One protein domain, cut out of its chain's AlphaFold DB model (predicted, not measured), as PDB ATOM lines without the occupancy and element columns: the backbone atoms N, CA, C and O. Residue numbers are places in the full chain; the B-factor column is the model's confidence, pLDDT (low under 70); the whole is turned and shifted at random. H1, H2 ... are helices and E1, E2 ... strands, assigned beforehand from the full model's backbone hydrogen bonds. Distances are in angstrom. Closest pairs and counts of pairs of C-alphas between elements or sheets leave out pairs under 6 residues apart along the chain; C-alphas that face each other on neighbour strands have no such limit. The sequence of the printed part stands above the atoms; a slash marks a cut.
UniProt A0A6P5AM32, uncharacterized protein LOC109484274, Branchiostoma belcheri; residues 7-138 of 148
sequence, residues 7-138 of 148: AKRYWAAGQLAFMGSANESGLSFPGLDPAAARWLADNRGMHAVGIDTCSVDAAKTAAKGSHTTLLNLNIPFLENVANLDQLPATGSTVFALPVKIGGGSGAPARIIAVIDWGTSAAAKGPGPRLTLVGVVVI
ATOM      1  N   ALA A   7     134.313 172.513 100.372       90.00
ATOM      2  CA  ALA A   7     133.295 173.535 100.118       90.00
ATOM      3  C   ALA A   7     131.896 172.950  99.848       90.00
ATOM      4  O   ALA A   7     130.889 173.572 100.187       90.00
ATOM      5  N   LYS A   8     131.801 171.717  99.322       93.00
ATOM      6  CA  LYS A   8     130.519 171.027  99.086       93.00
ATOM      7  C   LYS A   8     129.703 170.830 100.368       93.00
ATOM      8  O   LYS A   8     128.477 170.807 100.303       93.00
ATOM      9  N   ARG A   9     130.356 170.729 101.533       92.62
ATOM     10  CA  ARG A   9     129.680 170.590 102.834       92.62
ATOM     11  C   ARG A   9     128.833 171.808 103.187       92.62
ATOM     12  O   ARG A   9     127.754 171.629 103.743       92.62
ATOM     13  N   TYR A  10     129.282 173.011 102.818       90.88
ATOM     14  CA  TYR A  10     128.524 174.238 103.062       90.88
ATOM     15  C   TYR A  10     127.190 174.217 102.313       90.88
ATOM     16  O   TYR A  10     126.140 174.456 102.899       90.88
ATOM     17  N   TRP A  11     127.214 173.856 101.029       88.38
ATOM     18  CA  TRP A  11     126.002 173.816 100.211       88.38
ATOM     19  C   TRP A  11     125.081 172.645 100.546       88.38
ATOM     20  O   TRP A  11     123.870 172.770 100.405       88.38
ATOM     21  N   ALA A  12     125.635 171.524 101.009       92.81
ATOM     22  CA  ALA A  12     124.846 170.355 101.378       92.81
ATOM     23  C   ALA A  12     124.166 170.489 102.751       92.81
ATOM     24  O   ALA A  12     123.048 170.011 102.921       92.81
ATOM     25  N   ALA A  13     124.844 171.082 103.740       92.38
ATOM     26  CA  ALA A  13     124.415 171.021 105.141       92.38
ATOM     27  C   ALA A  13     124.733 172.287 105.966       92.38
ATOM     28  O   ALA A  13     124.621 172.279 107.191       92.38
ATOM     29  N   GLY A  14     125.104 173.389 105.315       91.69
ATOM     30  CA  GLY A  14     125.291 174.691 105.948       91.69
ATOM     31  C   GLY A  14     126.630 174.881 106.665       91.69
ATOM     32  O   GLY A  14     127.575 174.096 106.551       91.69
ATOM     33  N   GLN A  15     126.710 175.982 107.414       90.75
ATOM     34  CA  GLN A  15     127.948 176.483 108.010       90.75
ATOM     35  C   GLN A  15     128.595 175.509 109.003       90.75
ATOM     36  O   GLN A  15     129.804 175.311 108.947       90.75
ATOM     37  N   LEU A  16     127.819 174.867 109.879       91.19
ATOM     38  CA  LEU A  16     128.370 173.936 110.872       91.19
ATOM     39  C   LEU A  16     129.029 172.718 110.206       91.19
ATOM     40  O   LEU A  16     130.153 172.345 110.548       91.19
ATOM     41  N   ALA A  17     128.395 172.175 109.162       92.38
ATOM     42  CA  ALA A  17     128.983 171.105 108.363       92.38
ATOM     43  C   ALA A  17     130.275 171.554 107.661       92.38
ATOM     44  O   ALA A  17     131.241 170.794 107.607       92.38
ATOM     45  N   PHE A  18     130.324 172.794 107.164       92.56
ATOM     46  CA  PHE A  18     131.532 173.385 106.585       92.56
ATOM     47  C   PHE A  18     132.647 173.620 107.614       92.56
ATOM     48  O   PHE A  18     133.816 173.400 107.319       92.56
ATOM     49  N   MET A  19     132.305 173.984 108.845       91.19
ATOM     50  CA  MET A  19     133.258 174.091 109.955       91.19
ATOM     51  C   MET A  19     133.699 172.714 110.483       91.19
ATOM     52  O   MET A  19     134.641 172.614 111.274       91.19
ATOM     53  N   GLY A  20     133.051 171.638 110.023       90.75
ATOM     54  CA  GLY A  20     133.322 170.274 110.455       90.75
ATOM     55  C   GLY A  20     132.979 170.037 111.921       90.75
ATOM     56  O   GLY A  20     133.614 169.202 112.558       90.75
ATOM     57  N   SER A  21     132.011 170.779 112.461       85.00
ATOM     58  CA  SER A  21     131.608 170.673 113.858       85.00
ATOM     59  C   SER A  21     130.089 170.619 114.007       85.00
ATOM     60  O   SER A  21     129.345 171.084 113.147       85.00
ATOM     61  N   ALA A  22     129.628 170.040 115.115       77.00
ATOM     62  CA  ALA A  22     128.230 170.088 115.536       77.00
ATOM     63  C   ALA A  22     127.885 171.384 116.300       77.00
ATOM     64  O   ALA A  22     126.714 171.648 116.558       77.00
ATOM     65  N   ASN A  23     128.889 172.179 116.683       76.12
ATOM     66  CA  ASN A  23     128.743 173.468 117.363       76.12
ATOM     67  C   ASN A  23     129.963 174.372 117.065       76.12
ATOM     68  O   ASN A  23     130.812 174.030 116.250       76.12
ATOM     69  N   GLU A  24     130.070 175.544 117.689       64.12
ATOM     70  CA  GLU A  24     131.186 176.474 117.421       64.12
ATOM     71  C   GLU A  24     132.534 176.033 118.032       64.12
ATOM     72  O   GLU A  24     133.581 176.586 117.701       64.12
ATOM     73  N   SER A  25     132.537 174.999 118.878       67.56
ATOM     74  CA  SER A  25     133.737 174.384 119.451       67.56
ATOM     75  C   SER A  25     134.077 173.060 118.747       67.56
ATOM     76  O   SER A  25     133.201 172.271 118.413       67.56
ATOM     77  N   GLY A  26     135.358 172.792 118.483       81.19
ATOM     78  CA  GLY A  26     135.783 171.522 117.866       81.19
ATOM     79  C   GLY A  26     135.719 171.492 116.336       81.19
ATOM     80  O   GLY A  26     135.141 170.583 115.747       81.19
ATOM     81  N   LEU A  27     136.341 172.479 115.693       89.88
ATOM     82  CA  LEU A  27     136.481 172.547 114.239       89.88
ATOM     83  C   LEU A  27     137.209 171.316 113.671       89.88
ATOM     84  O   LEU A  27     138.165 170.807 114.262       89.88
ATOM     85  N   SER A  28     136.797 170.852 112.489       92.94
ATOM     86  CA  SER A  28     137.434 169.708 111.830       92.94
ATOM     87  C   SER A  28     137.369 169.801 110.310       92.94
ATOM     88  O   SER A  28     136.481 169.231 109.691       92.94
ATOM     89  N   PHE A  29     138.364 170.437 109.701       93.25
ATOM     90  CA  PHE A  29     138.554 170.525 108.252       93.25
ATOM     91  C   PHE A  29     140.043 170.341 107.901       93.25
ATOM     92  O   PHE A  29     140.906 170.584 108.756       93.25
ATOM     93  N   PRO A  30     140.360 169.866 106.682       95.44
ATOM     94  CA  PRO A  30     141.738 169.701 106.231       95.44
ATOM     95  C   PRO A  30     142.419 171.056 105.999       95.44
ATOM     96  O   PRO A  30     141.765 172.090 105.935       95.44
ATOM     97  N   GLY A  31     143.738 171.039 105.845       95.44
ATOM     98  CA  GLY A  31     144.529 172.220 105.517       95.44
ATOM     99  C   GLY A  31     145.864 171.834 104.890       95.44
ATOM    100  O   GLY A  31     146.162 170.650 104.715       95.44
ATOM    101  N   LEU A  32     146.654 172.839 104.537       95.56
ATOM    102  CA  LEU A  32     148.015 172.678 104.047       95.56
ATOM    103  C   LEU A  32     148.944 172.354 105.222       95.56
ATOM    104  O   LEU A  32     148.859 172.983 106.275       95.56
ATOM    105  N   ASP A  33     149.846 171.397 105.032       95.00
ATOM    106  CA  ASP A  33     150.917 171.126 105.990       95.00
ATOM    107  C   ASP A  33     152.022 172.202 105.880       95.00
ATOM    108  O   ASP A  33     152.411 172.550 104.760       95.00
ATOM    109  N   PRO A  34     152.564 172.730 106.995       94.25
ATOM    110  CA  PRO A  34     153.584 173.779 106.956       94.25
ATOM    111  C   PRO A  34     154.869 173.366 106.226       94.25
ATOM    112  O   PRO A  34     155.469 174.189 105.529       94.25
ATOM    113  N   ALA A  35     155.288 172.102 106.325       95.31
ATOM    114  CA  ALA A  35     156.449 171.607 105.591       95.31
ATOM    115  C   ALA A  35     156.161 171.554 104.085       95.31
ATOM    116  O   ALA A  35     157.021 171.912 103.279       95.31
ATOM    117  N   ALA A  36     154.934 171.192 103.696       95.81
ATOM    118  CA  ALA A  36     154.503 171.250 102.300       95.81
ATOM    119  C   ALA A  36     154.439 172.696 101.780       95.81
ATOM    120  O   ALA A  36     154.902 172.962 100.670       95.81
ATOM    121  N   ALA A  37     153.930 173.640 102.583       95.50
ATOM    122  CA  ALA A  37     153.910 175.065 102.247       95.50
ATOM    123  C   ALA A  37     155.321 175.590 101.959       95.50
ATOM    124  O   ALA A  37     155.561 176.199 100.913       95.50
ATOM    125  N   ARG A  38     156.268 175.295 102.860       95.69
ATOM    126  CA  ARG A  38     157.671 175.683 102.711       95.69
ATOM    127  C   ARG A  38     158.296 175.063 101.468       95.69
ATOM    128  O   ARG A  38     158.918 175.765 100.676       95.69
ATOM    129  N   TRP A  39     158.099 173.762 101.272       97.69
ATOM    130  CA  TRP A  39     158.672 173.058 100.134       97.69
ATOM    131  C   TRP A  39     158.164 173.616  98.800       97.69
ATOM    132  O   TRP A  39     158.959 173.821  97.884       97.69
ATOM    133  N   LEU A  40     156.864 173.909  98.685       96.56
ATOM    134  CA  LEU A  40     156.282 174.500  97.477       96.56
ATOM    135  C   LEU A  40     156.841 175.898  97.193       96.56
ATOM    136  O   LEU A  40     157.137 176.208  96.039       96.56
ATOM    137  N   ALA A  41     157.017 176.723  98.225       95.62
ATOM    138  CA  ALA A  41     157.634 178.035  98.078       95.62
ATOM    139  C   ALA A  41     159.073 177.920  97.546       95.62
ATOM    140  O   ALA A  41     159.387 178.498  96.506       95.62
ATOM    141  N   ASP A  42     159.898 177.098  98.197       96.31
ATOM    142  CA  ASP A  42     161.323 176.967  97.878       96.31
ATOM    143  C   ASP A  42     161.574 176.292  96.516       96.31
ATOM    144  O   ASP A  42     162.549 176.601  95.837       96.31
ATOM    145  N   ASN A  43     160.707 175.358  96.102       97.88
ATOM    146  CA  ASN A  43     160.991 174.468  94.969       97.88
ATOM    147  C   ASN A  43     160.095 174.684  93.746       97.88
ATOM    148  O   ASN A  43     160.343 174.065  92.707       97.88
ATOM    149  N   ARG A  44     159.010 175.457  93.851       95.88
ATOM    150  CA  ARG A  44     158.016 175.605  92.769       95.88
ATOM    151  C   ARG A  44     157.662 177.053  92.439       95.88
ATOM    152  O   ARG A  44     156.826 177.259  91.566       95.88
ATOM    153  N   GLY A  45     158.290 178.040  93.087       89.44
ATOM    154  CA  GLY A  45     158.035 179.457  92.808       89.44
ATOM    155  C   GLY A  45     156.577 179.832  93.076       89.44
ATOM    156  O   GLY A  45     155.908 180.434  92.239       89.44
ATOM    157  N   MET A  46     156.043 179.384  94.211       92.88
ATOM    158  CA  MET A  46     154.656 179.629  94.588       92.88
ATOM    159  C   MET A  46     154.456 181.098  94.979       92.88
ATOM    160  O   MET A  46     155.060 181.570  95.933       92.88
ATOM    161  N   HIS A  47     153.578 181.805  94.264       89.56
ATOM    162  CA  HIS A  47     153.308 183.232  94.498       89.56
ATOM    163  C   HIS A  47     152.055 183.487  95.343       89.56
ATOM    164  O   HIS A  47     151.894 184.570  95.891       89.56
ATOM    165  N   ALA A  48     151.148 182.511  95.419       94.94
ATOM    166  CA  ALA A  48     149.938 182.570  96.229       94.94
ATOM    167  C   ALA A  48     149.385 181.161  96.475       94.94
ATOM    168  O   ALA A  48     149.625 180.240  95.686       94.94
ATOM    169  N   VAL A  49     148.586 181.007  97.531       95.94
ATOM    170  CA  VAL A  49     147.823 179.782  97.828       95.94
ATOM    171  C   VAL A  49     146.329 180.091  97.824       95.94
ATOM    172  O   VAL A  49     145.908 181.186  98.163       95.94
ATOM    173  N   GLY A  50     145.499 179.128  97.445       96.44
ATOM    174  CA  GLY A  50     144.058 179.220  97.657       96.44
ATOM    175  C   GLY A  50     143.506 177.858  98.024       96.44
ATOM    176  O   GLY A  50     143.920 176.877  97.404       96.44
ATOM    177  N   ILE A  51     142.624 177.793  99.018       97.19
ATOM    178  CA  ILE A  51     142.042 176.554  99.545       97.19
ATOM    179  C   ILE A  51     140.526 176.694  99.723       97.19
ATOM    180  O   ILE A  51     140.008 177.775 100.003       97.19
ATOM    181  N   ASP A  52     139.804 175.590  99.558       95.81
ATOM    182  CA  ASP A  52     138.343 175.515  99.676       95.81
ATOM    183  C   ASP A  52     137.828 175.266 101.106       95.81
ATOM    184  O   ASP A  52     136.649 174.969 101.303       95.81
ATOM    185  N   THR A  53     138.692 175.397 102.113       94.75
ATOM    186  CA  THR A  53     138.372 175.322 103.547       94.75
ATOM    187  C   THR A  53     138.379 176.706 104.190       94.75
ATOM    188  O   THR A  53     138.829 177.684 103.592       94.75
ATOM    189  N   CYS A  54     137.888 176.795 105.430       91.38
ATOM    190  CA  CYS A  54     137.821 178.069 106.151       91.38
ATOM    191  C   CYS A  54     139.157 178.599 106.671       91.38
ATOM    192  O   CYS A  54     139.205 179.715 107.171       91.38
ATOM    193  N   SER A  55     140.219 177.805 106.552       93.19
ATOM    194  CA  SER A  55     141.580 178.206 106.875       93.19
ATOM    195  C   SER A  55     142.572 177.437 106.003       93.19
ATOM    196  O   SER A  55     142.299 176.289 105.630       93.19
ATOM    197  N   VAL A  56     143.725 178.039 105.693       94.50
ATOM    198  CA  VAL A  56     144.867 177.326 105.086       94.50
ATOM    199  C   VAL A  56     145.529 176.344 106.054       94.50
ATOM    200  O   VAL A  56     146.146 175.379 105.610       94.50
ATOM    201  N   ASP A  57     145.361 176.532 107.364       94.56
ATOM    202  CA  ASP A  57     145.745 175.544 108.376       94.56
ATOM    203  C   ASP A  57     144.656 174.489 108.568       94.56
ATOM    204  O   ASP A  57     143.465 174.768 108.444       94.56
ATOM    205  N   ALA A  58     145.056 173.275 108.943       92.44
ATOM    206  CA  ALA A  58     144.101 172.249 109.338       92.44
ATOM    207  C   ALA A  58     143.478 172.591 110.700       92.44
ATOM    208  O   ALA A  58     144.153 173.038 111.623       92.44
ATOM    209  N   ALA A  59     142.187 172.315 110.879       87.81
ATOM    210  CA  ALA A  59     141.459 172.733 112.082       87.81
ATOM    211  C   ALA A  59     142.016 172.168 113.401       87.81
ATOM    212  O   ALA A  59     141.877 172.778 114.457       87.81
ATOM    213  N   LYS A  60     142.614 170.971 113.343       82.44
ATOM    214  CA  LYS A  60     143.090 170.226 114.517       82.44
ATOM    215  C   LYS A  60     144.547 170.515 114.880       82.44
ATOM    216  O   LYS A  60     145.058 169.919 115.826       82.44
ATOM    217  N   THR A  61     145.235 171.387 114.148       76.12
ATOM    218  CA  THR A  61     146.607 171.764 114.491       76.12
ATOM    219  C   THR A  61     146.585 172.926 115.474       76.12
ATOM    220  O   THR A  61     146.065 173.994 115.169       76.12
ATOM    221  N   ALA A  62     147.177 172.731 116.655       61.56
ATOM    222  CA  ALA A  62     147.278 173.780 117.673       61.56
ATOM    223  C   ALA A  62     148.124 174.982 117.207       61.56
ATOM    224  O   ALA A  62     147.943 176.097 117.690       61.56
ATOM    225  N   ALA A  63     149.039 174.760 116.258       71.62
ATOM    226  CA  ALA A  63     149.854 175.798 115.647       71.62
ATOM    227  C   ALA A  63     149.260 176.245 114.304       71.62
ATOM    228  O   ALA A  63     148.926 175.411 113.463       71.62
ATOM    229  N   LYS A  64     149.220 177.565 114.074       78.19
ATOM    230  CA  LYS A  64     148.947 178.188 112.766       78.19
ATOM    231  C   LYS A  64     150.174 178.094 111.843       78.19
ATOM    232  O   LYS A  64     150.779 179.106 111.470       78.19
ATOM    233  N   GLY A  65     150.639 176.869 111.604       90.00
ATOM    234  CA  GLY A  65     151.936 176.585 110.991       90.00
ATOM    235  C   GLY A  65     152.029 177.057 109.544       90.00
ATOM    236  O   GLY A  65     153.008 177.706 109.171       90.00
ATOM    237  N   SER A  66     151.015 176.770 108.734       94.50
ATOM    238  CA  SER A  66     150.974 177.150 107.322       94.50
ATOM    239  C   SER A  66     150.734 178.639 107.151       94.50
ATOM    240  O   SER A  66     151.445 179.255 106.361       94.50
ATOM    241  N   HIS A  67     149.847 179.248 107.945       94.31
ATOM    242  CA  HIS A  67     149.715 180.711 107.995       94.31
ATOM    243  C   HIS A  67     151.068 181.383 108.246       94.31
ATOM    244  O   HIS A  67     151.518 182.206 107.454       94.31
ATOM    245  N   THR A  68     151.740 181.002 109.336       93.62
ATOM    246  CA  THR A  68     153.013 181.617 109.741       93.62
ATOM    247  C   THR A  68     154.089 181.407 108.679       93.62
ATOM    248  O   THR A  68     154.818 182.335 108.339       93.62
ATOM    249  N   THR A  69     154.165 180.201 108.115       94.50
ATOM    250  CA  THR A  69     155.128 179.872 107.056       94.50
ATOM    251  C   THR A  69     154.905 180.731 105.815       94.50
ATOM    252  O   THR A  69     155.853 181.333 105.321       94.50
ATOM    253  N   LEU A  70     153.666 180.822 105.325       95.19
ATOM    254  CA  LEU A  70     153.334 181.588 104.123       95.19
ATOM    255  C   LEU A  70     153.567 183.090 104.327       95.19
ATOM    256  O   LEU A  70     154.198 183.723 103.482       95.19
ATOM    257  N   LEU A  71     153.141 183.653 105.462       93.94
ATOM    258  CA  LEU A  71     153.318 185.078 105.760       93.94
ATOM    259  C   LEU A  71     154.791 185.465 105.930       93.94
ATOM    260  O   LEU A  71     155.205 186.494 105.402       93.94
ATOM    261  N   ASN A  72     155.608 184.629 106.581       94.31
ATOM    262  CA  ASN A  72     157.055 184.864 106.692       94.31
ATOM    263  C   ASN A  72     157.769 184.836 105.332       94.31
ATOM    264  O   ASN A  72     158.829 185.437 105.177       94.31
ATOM    265  N   LEU A  73     157.193 184.140 104.350       94.56
ATOM    266  CA  LEU A  73     157.675 184.095 102.970       94.56
ATOM    267  C   LEU A  73     157.024 185.169 102.084       94.56
ATOM    268  O   LEU A  73     157.282 185.203 100.883       94.56
ATOM    269  N   ASN A  74     156.194 186.045 102.661       95.06
ATOM    270  CA  ASN A  74     155.421 187.068 101.959       95.06
ATOM    271  C   ASN A  74     154.517 186.495 100.846       95.06
ATOM    272  O   ASN A  74     154.319 187.118  99.802       95.06
ATOM    273  N   ILE A  75     153.977 185.292 101.065       96.25
ATOM    274  CA  ILE A  75     153.064 184.609 100.146       96.25
ATOM    275  C   ILE A  75     151.624 184.823 100.632       96.25
ATOM    276  O   ILE A  75     151.250 184.291 101.682       96.25
ATOM    277  N   PRO A  76     150.783 185.563  99.889       95.00
ATOM    278  CA  PRO A  76     149.373 185.716 100.225       95.00
ATOM    279  C   PRO A  76     148.596 184.413 100.009       95.00
ATOM    280  O   PRO A  76     148.952 183.570  99.176       95.00
ATOM    281  N   PHE A  77     147.478 184.269 100.716       96.19
ATOM    282  CA  PHE A  77     146.589 183.125 100.552       96.19
ATOM    283  C   PHE A  77     145.108 183.513 100.548       96.19
ATOM    284  O   PHE A  77     144.710 184.571 101.031       96.19
ATOM    285  N   LEU A  78     144.306 182.642  99.940       96.62
ATOM    286  CA  LEU A  78     142.862 182.758  99.780       96.62
ATOM    287  C   LEU A  78     142.189 181.590 100.497       96.62
ATOM    288  O   LEU A  78     142.543 180.429 100.286       96.62
ATOM    289  N   GLU A  79     141.189 181.898 101.304       95.88
ATOM    290  CA  GLU A  79     140.404 180.920 102.055       95.88
ATOM    291  C   GLU A  79     138.959 180.959 101.565       95.88
ATOM    292  O   GLU A  79     138.537 181.927 100.926       95.88
ATOM    293  N   ASN A  80     138.193 179.905 101.852       95.19
ATOM    294  CA  ASN A  80     136.813 179.758 101.387       95.19
ATOM    295  C   ASN A  80     136.672 179.824  99.852       95.19
ATOM    296  O   ASN A  80     135.666 180.314  99.333       95.19
ATOM    297  N   VAL A  81     137.673 179.353  99.100       95.31
ATOM    298  CA  VAL A  81     137.638 179.404  97.633       95.31
ATOM    299  C   VAL A  81     136.650 178.364  97.103       95.31
ATOM    300  O   VAL A  81     136.886 177.165  97.208       95.31
ATOM    301  N   ALA A  82     135.541 178.807  96.512       90.69
ATOM    302  CA  ALA A  82     134.555 177.895  95.933       90.69
ATOM    303  C   ALA A  82     134.880 177.510  94.472       90.69
ATOM    304  O   ALA A  82     135.740 178.104  93.824       90.69
ATOM    305  N   ASN A  83     134.169 176.501  93.957       91.62
ATOM    306  CA  ASN A  83     134.233 176.017  92.568       91.62
ATOM    307  C   ASN A  83     135.624 175.555  92.089       91.62
ATOM    308  O   ASN A  83     135.891 175.541  90.887       91.62
ATOM    309  N   LEU A  84     136.519 175.161  93.002       93.31
ATOM    310  CA  LEU A  84     137.831 174.624  92.626       93.31
ATOM    311  C   LEU A  84     137.737 173.312  91.831       93.31
ATOM    312  O   LEU A  84     138.661 172.988  91.093       93.31
ATOM    313  N   ASP A  85     136.617 172.591  91.926       92.19
ATOM    314  CA  ASP A  85     136.316 171.402  91.126       92.19
ATOM    315  C   ASP A  85     136.100 171.696  89.633       92.19
ATOM    316  O   ASP A  85     136.146 170.777  88.819       92.19
ATOM    317  N   GLN A  86     135.901 172.964  89.263       91.50
ATOM    318  CA  GLN A  86     135.753 173.401  87.872       91.50
ATOM    319  C   GLN A  86     137.081 173.831  87.234       91.50
ATOM    320  O   GLN A  86     137.119 174.097  86.032       91.50
ATOM    321  N   LEU A  87     138.165 173.923  88.012       90.38
ATOM    322  CA  LEU A  87     139.470 174.326  87.498       90.38
ATOM    323  C   LEU A  87     140.280 173.107  87.034       90.38
ATOM    324  O   LEU A  87     140.386 172.122  87.769       90.38
ATOM    325  N   PRO A  88     140.915 173.162  85.850       90.75
ATOM    326  CA  PRO A  88     141.921 172.178  85.477       90.75
ATOM    327  C   PRO A  88     143.161 172.291  86.377       90.75
ATOM    328  O   PRO A  88     143.431 173.334  86.974       90.75
ATOM    329  N   ALA A  89     143.964 171.223  86.428       90.75
ATOM    330  CA  ALA A  89     145.197 171.199  87.222       90.75
ATOM    331  C   ALA A  89     146.213 172.284  86.807       90.75
ATOM    332  O   ALA A  89     146.970 172.781  87.639       90.75
ATOM    333  N   THR A  90     146.221 172.657  85.526       90.50
ATOM    334  CA  THR A  90     147.053 173.713  84.931       90.50
ATOM    335  C   THR A  90     146.253 174.462  83.864       90.50
ATOM    336  O   THR A  90     145.203 173.983  83.445       90.50
ATOM    337  N   GLY A  91     146.744 175.622  83.411       88.88
ATOM    338  CA  GLY A  91     146.113 176.397  82.330       88.88
ATOM    339  C   GLY A  91     145.023 177.369  82.793       88.88
ATOM    340  O   GLY A  91     144.227 177.835  81.989       88.88
ATOM    341  N   SER A  92     144.964 177.685  84.090       91.94
ATOM    342  CA  SER A  92     144.078 178.726  84.624       91.94
ATOM    343  C   SER A  92     144.867 179.953  85.065       91.94
ATOM    344  O   SER A  92     145.882 179.828  85.748       91.94
ATOM    345  N   THR A  93     144.357 181.137  84.741       93.50
ATOM    346  CA  THR A  93     144.803 182.412  85.318       93.50
ATOM    347  C   THR A  93     143.808 182.839  86.386       93.50
ATOM    348  O   THR A  93     142.609 182.884  86.120       93.50
ATOM    349  N   VAL A  94     144.287 183.155  87.590       92.75
ATOM    350  CA  VAL A  94     143.427 183.550  88.713       92.75
ATOM    351  C   VAL A  94     143.646 185.014  89.067       92.75
ATOM    352  O   VAL A  94     144.772 185.458  89.264       92.75
ATOM    353  N   PHE A  95     142.540 185.731  89.213       94.50
ATOM    354  CA  PHE A  95     142.472 187.096  89.708       94.50
ATOM    355  C   PHE A  95     141.826 187.079  91.090       94.50
ATOM    356  O   PHE A  95     140.701 186.602  91.239       94.50
ATOM    357  N   ALA A  96     142.523 187.608  92.091       92.31
ATOM    358  CA  ALA A  96     141.981 187.840  93.423       92.31
ATOM    359  C   ALA A  96     141.940 189.347  93.677       92.31
ATOM    360  O   ALA A  96     142.976 190.005  93.706       92.31
ATOM    361  N   LEU A  97     140.733 189.890  93.816       91.94
ATOM    362  CA  LEU A  97     140.477 191.326  93.889       91.94
ATOM    363  C   LEU A  97     139.959 191.686  95.293       91.94
ATOM    364  O   LEU A  97     138.740 191.733  95.489       91.94
ATOM    365  N   PRO A  98     140.846 191.854  96.293       91.75
ATOM    366  CA  PRO A  98     140.453 192.250  97.639       91.75
ATOM    367  C   PRO A  98     139.974 193.704  97.687       91.75
ATOM    368  O   PRO A  98     140.440 194.559  96.931       91.75
ATOM    369  N   VAL A  99     139.075 194.004  98.625       93.31
ATOM    370  CA  VAL A  99     138.735 195.395  98.958       93.31
ATOM    371  C   VAL A  99     139.984 196.114  99.482       93.31
ATOM    372  O   VAL A  99     140.707 195.591 100.329       93.31
ATOM    373  N   LYS A 100     140.238 197.334  98.995       91.88
ATOM    374  CA  LYS A 100     141.400 198.137  99.398       91.88
ATOM    375  C   LYS A 100     141.156 198.812 100.750       91.88
ATOM    376  O   LYS A 100     140.623 199.916 100.809       91.88
ATOM    377  N   ILE A 101     141.566 198.146 101.826       92.44
ATOM    378  CA  ILE A 101     141.476 198.654 103.201       92.44
ATOM    379  C   ILE A 101     142.840 199.217 103.621       92.44
ATOM    380  O   ILE A 101     143.855 198.526 103.532       92.44
ATOM    381  N   GLY A 102     142.886 200.476 104.068       94.50
ATOM    382  CA  GLY A 102     144.122 201.099 104.556       94.50
ATOM    383  C   GLY A 102     144.658 200.382 105.798       94.50
ATOM    384  O   GLY A 102     143.925 200.220 106.767       94.50
ATOM    385  N   GLY A 103     145.915 199.926 105.756       93.00
ATOM    386  CA  GLY A 103     146.534 199.161 106.850       93.00
ATOM    387  C   GLY A 103     145.939 197.765 107.086       93.00
ATOM    388  O   GLY A 103     146.226 197.154 108.110       93.00
ATOM    389  N   GLY A 104     145.098 197.256 106.178       87.25
ATOM    390  CA  GLY A 104     144.458 195.950 106.336       87.25
ATOM    391  C   GLY A 104     145.441 194.785 106.182       87.25
ATOM    392  O   GLY A 104     146.239 194.765 105.248       87.25
ATOM    393  N   SER A 105     145.338 193.786 107.064       85.38
ATOM    394  CA  SER A 105     146.082 192.517 106.968       85.38
ATOM    395  C   SER A 105     145.449 191.515 105.995       85.38
ATOM    396  O   SER A 105     146.092 190.556 105.578       85.38
ATOM    397  N   GLY A 106     144.187 191.735 105.628       88.44
ATOM    398  CA  GLY A 106     143.423 190.931 104.686       88.44
ATOM    399  C   GLY A 106     142.065 191.570 104.413       88.44
ATOM    400  O   GLY A 106     141.655 192.505 105.105       88.44
ATOM    401  N   ALA A 107     141.370 191.088 103.387       89.81
ATOM    402  CA  ALA A 107     140.045 191.577 103.034       89.81
ATOM    403  C   ALA A 107     139.252 190.527 102.245       89.81
ATOM    404  O   ALA A 107     139.848 189.703 101.545       89.81
ATOM    405  N   PRO A 108     137.910 190.609 102.265       90.88
ATOM    406  CA  PRO A 108     137.064 189.903 101.315       90.88
ATOM    407  C   PRO A 108     137.487 190.199  99.880       90.88
ATOM    408  O   PRO A 108     137.770 191.352  99.542       90.88
ATOM    409  N   ALA A 109     137.496 189.169  99.031       89.75
ATOM    410  CA  ALA A 109     137.964 189.294  97.659       89.75
ATOM    411  C   ALA A 109     136.957 188.793  96.624       89.75
ATOM    412  O   ALA A 109     136.193 187.840  96.828       89.75
ATOM    413  N   ARG A 110     136.993 189.425  95.446       93.94
ATOM    414  CA  ARG A 110     136.430 188.838  94.234       93.94
ATOM    415  C   ARG A 110     137.444 187.919  93.576       93.94
ATOM    416  O   ARG A 110     138.421 188.408  93.027       93.94
ATOM    417  N   ILE A 111     137.210 186.607  93.647       94.06
ATOM    418  CA  ILE A 111     138.054 185.615  92.976       94.06
ATOM    419  C   ILE A 111     137.401 185.247  91.643       94.06
ATOM    420  O   ILE A 111     136.216 184.905  91.588       94.06
ATOM    421  N   ILE A 112     138.175 185.364  90.570       94.31
ATOM    422  CA  ILE A 112     137.787 185.009  89.206       94.31
ATOM    423  C   ILE A 112     138.901 184.149  88.625       94.31
ATOM    424  O   ILE A 112     140.076 184.478  88.772       94.31
ATOM    425  N   ALA A 113     138.536 183.072  87.939       93.38
ATOM    426  CA  ALA A 113     139.472 182.285  87.155       93.38
ATOM    427  C   ALA A 113     139.101 182.349  85.672       93.38
ATOM    428  O   ALA A 113     137.927 182.247  85.309       93.38
ATOM    429  N   VAL A 114     140.116 182.511  84.830       92.50
ATOM    430  CA  VAL A 114     140.028 182.383  83.378       92.50
ATOM    431  C   VAL A 114     140.752 181.106  82.988       92.50
ATOM    432  O   VAL A 114     141.942 180.961  83.266       92.50
ATOM    433  N   ILE A 115     140.027 180.183  82.364       88.88
ATOM    434  CA  ILE A 115     140.567 178.901  81.918       88.88
ATOM    435  C   ILE A 115     140.996 179.035  80.458       88.88
ATOM    436  O   ILE A 115     140.177 179.361  79.597       88.88
ATOM    437  N   ASP A 116     142.267 178.763  80.179       85.12
ATOM    438  CA  ASP A 116     142.783 178.602  78.825       85.12
ATOM    439  C   ASP A 116     142.794 177.119  78.448       85.12
ATOM    440  O   ASP A 116     143.704 176.358  78.785       85.12
ATOM    441  N   TRP A 117     141.769 176.695  77.714       70.75
ATOM    442  CA  TRP A 117     141.636 175.309  77.262       70.75
ATOM    443  C   TRP A 117     142.736 174.856  76.291       70.75
ATOM    444  O   TRP A 117     142.907 173.651  76.121       70.75
ATOM    445  N   GLY A 118     143.497 175.774  75.681       71.00
ATOM    446  CA  GLY A 118     144.624 175.432  74.808       71.00
ATOM    447  C   GLY A 118     145.860 174.937  75.566       71.00
ATOM    448  O   GLY A 118     146.628 174.144  75.027       71.00
ATOM    449  N   THR A 119     146.035 175.362  76.820       68.50
ATOM    450  CA  THR A 119     147.176 174.996  77.686       68.50
ATOM    451  C   THR A 119     146.771 174.181  78.918       68.50
ATOM    452  O   THR A 119     147.622 173.733  79.693       68.50
ATOM    453  N   SER A 120     145.469 173.956  79.108       66.44
ATOM    454  CA  SER A 120     144.935 173.189  80.229       66.44
ATOM    455  C   SER A 120     145.155 171.686  80.066       66.44
ATOM    456  O   SER A 120     144.826 171.103  79.033       66.44
ATOM    457  N   ALA A 121     145.583 171.011  81.137       62.22
ATOM    458  CA  ALA A 121     145.713 169.546  81.175       62.22
ATOM    459  C   ALA A 121     144.380 168.784  80.954       62.22
ATOM    460  O   ALA A 121     144.383 167.571  80.763       62.22
ATOM    461  N   ALA A 122     143.240 169.486  80.956       59.56
ATOM    462  CA  ALA A 122     141.906 168.947  80.686       59.56
ATOM    463  C   ALA A 122     141.520 168.925  79.185       59.56
ATOM    464  O   ALA A 122     140.347 168.749  78.854       59.56
ATOM    465  N   ALA A 123     142.467 169.107  78.260       49.25
ATOM    466  CA  ALA A 123     142.196 169.225  76.826       49.25
ATOM    467  C   ALA A 123     141.714 167.912  76.159       49.25
ATOM    468  O   ALA A 123     142.464 167.196  75.498       49.25
ATOM    469  N   LYS A 124     140.406 167.646  76.263       45.19
ATOM    470  CA  LYS A 124     139.562 167.081  75.193       45.19
ATOM    471  C   LYS A 124     138.254 167.880  75.135       45.19
ATOM    472  O   LYS A 124     137.196 167.396  75.520       45.19
ATOM    473  N   GLY A 125     138.335 169.133  74.690       51.88
ATOM    474  CA  GLY A 125     137.183 170.019  74.496       51.88
ATOM    475  C   GLY A 125     137.411 170.991  73.329       51.88
ATOM    476  O   GLY A 125     138.564 171.247  72.982       51.88
ATOM    477  N   PRO A 126     136.347 171.495  72.674       45.84
ATOM    478  CA  PRO A 126     136.462 172.206  71.405       45.84
ATOM    479  C   PRO A 126     136.957 173.648  71.606       45.84
ATOM    480  O   PRO A 126     136.176 174.522  71.979       45.84
ATOM    481  N   GLY A 127     138.234 173.887  71.295       52.72
ATOM    482  CA  GLY A 127     138.826 175.212  71.063       52.72
ATOM    483  C   GLY A 127     138.930 176.146  72.283       52.72
ATOM    484  O   GLY A 127     138.445 175.830  73.370       52.72
ATOM    485  N   PRO A 128     139.576 177.317  72.120       47.38
ATOM    486  CA  PRO A 128     139.710 178.298  73.189       47.38
ATOM    487  C   PRO A 128     138.330 178.875  73.529       47.38
ATOM    488  O   PRO A 128     137.756 179.658  72.774       47.38
ATOM    489  N   ARG A 129     137.772 178.465  74.669       55.75
ATOM    490  CA  ARG A 129     136.539 179.029  75.234       55.75
ATOM    491  C   ARG A 129     136.869 179.851  76.471       55.75
ATOM    492  O   ARG A 129     137.337 179.311  77.465       55.75
ATOM    493  N   LEU A 130     136.572 181.147  76.435       48.25
ATOM    494  CA  LEU A 130     136.596 181.977  77.633       48.25
ATOM    495  C   LEU A 130     135.409 181.574  78.521       48.25
ATOM    496  O   LEU A 130     134.271 181.951  78.250       48.25
ATOM    497  N   THR A 131     135.650 180.775  79.560       54.09
ATOM    498  CA  THR A 131     134.630 180.470  80.571       54.09
ATOM    499  C   THR A 131     134.915 181.298  81.817       54.09
ATOM    500  O   THR A 131     135.888 181.051  82.524       54.09
ATOM    501  N   LEU A 132     134.073 182.305  82.066       44.41
ATOM    502  CA  LEU A 132     134.113 183.105  83.287       44.41
ATOM    503  C   LEU A 132     133.435 182.315  84.413       44.41
ATOM    504  O   LEU A 132     132.209 182.265  84.483       44.41
ATOM    505  N   VAL A 133     134.219 181.713  85.308       51.44
ATOM    506  CA  VAL A 133     133.672 181.162  86.554       51.44
ATOM    507  C   VAL A 133     133.721 182.273  87.603       51.44
ATOM    508  O   VAL A 133     134.770 182.575  88.172       51.44
ATOM    509  N   GLY A 134     132.589 182.947  87.819       36.09
ATOM    510  CA  GLY A 134     132.442 183.932  88.892       36.09
ATOM    511  C   GLY A 134     132.271 183.231  90.241       36.09
ATOM    512  O   GLY A 134     131.327 182.467  90.412       36.09
ATOM    513  N   VAL A 135     133.161 183.476  91.210       46.34
ATOM    514  CA  VAL A 135     133.150 182.754  92.503       46.34
ATOM    515  C   VAL A 135     133.018 183.717  93.670       46.34
ATOM    516  O   VAL A 135     134.033 184.309  94.014       46.34
ATOM    517  N   VAL A 136     131.818 183.966  94.226       37.19
ATOM    518  CA  VAL A 136     131.573 184.807  95.439       37.19
ATOM    519  C   VAL A 136     132.055 184.102  96.707       37.19
ATOM    520  O   VAL A 136     131.759 182.924  96.809       37.19
ATOM    521  N   VAL A 137     132.785 184.790  97.617       47.34
ATOM    522  CA  VAL A 137     132.698 184.679  99.105       47.34
ATOM    523  C   VAL A 137     133.809 185.470  99.845       47.34
ATOM    524  O   VAL A 137     134.875 185.757  99.309       47.34
ATOM    525  N   ILE A 138     133.451 185.893 101.066       37.09
ATOM    526  CA  ILE A 138     134.077 186.821 102.021       37.09
ATOM    527  C   ILE A 138     135.257 186.174 102.775       37.09
ATOM    528  O   ILE A 138     135.137 185.054 103.263       37.09
TER     529      ILE A 138
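Overview. This is residues 7 to 138 of the 148 residues of the protein "uncharacterized protein LOC109484274" of Branchiostoma belcheri (UniProt A0A6P5AM32). With little regular structure, loops form the core, the antiparallel sheet E1 E2 E3 on one side, helices H2 and H3 on another, H1 on a third. The 132 printed residues, under half in named elements, run H1 H2 H3 E1 E2 E3, mixed in class. The whole is compact, radius of gyration of the C-alphas 16.1 A, spans 48, 37 and 32 A.

Arrangement. E1, residues 92 to 98, E2, 109 to 115, and E3, 132 to 135, form a meander of hairpins, each strand the antiparallel neighbour of the one before. N 95 and O 112, 2.8 A, and N 135 and O 111, 3.4 A, are within hydrogen-bond range. H2, residues 34 to 44, touches H3, 65 to 72; their closest C-alphas, Pro 34 and Ser 66, are 4.3 A apart. Every O i to N i+4 pair is within range in H2 and H3, 5 of 8 in H1, residues 8 to 19.

Along the chain. H1 begins at C-alpha 8 (130.519, 171.027, 99.086); E3 ends at C-alpha 135 (133.150, 182.754, 92.503). E1 spans 19.1 A.

Size, cuts and confidence. The printed part has no cut. Links except E1 to E2 are long. 23 printed residues have pLDDT under 70, namely residues 24 to 25, residue 62 and residues 119 to 138.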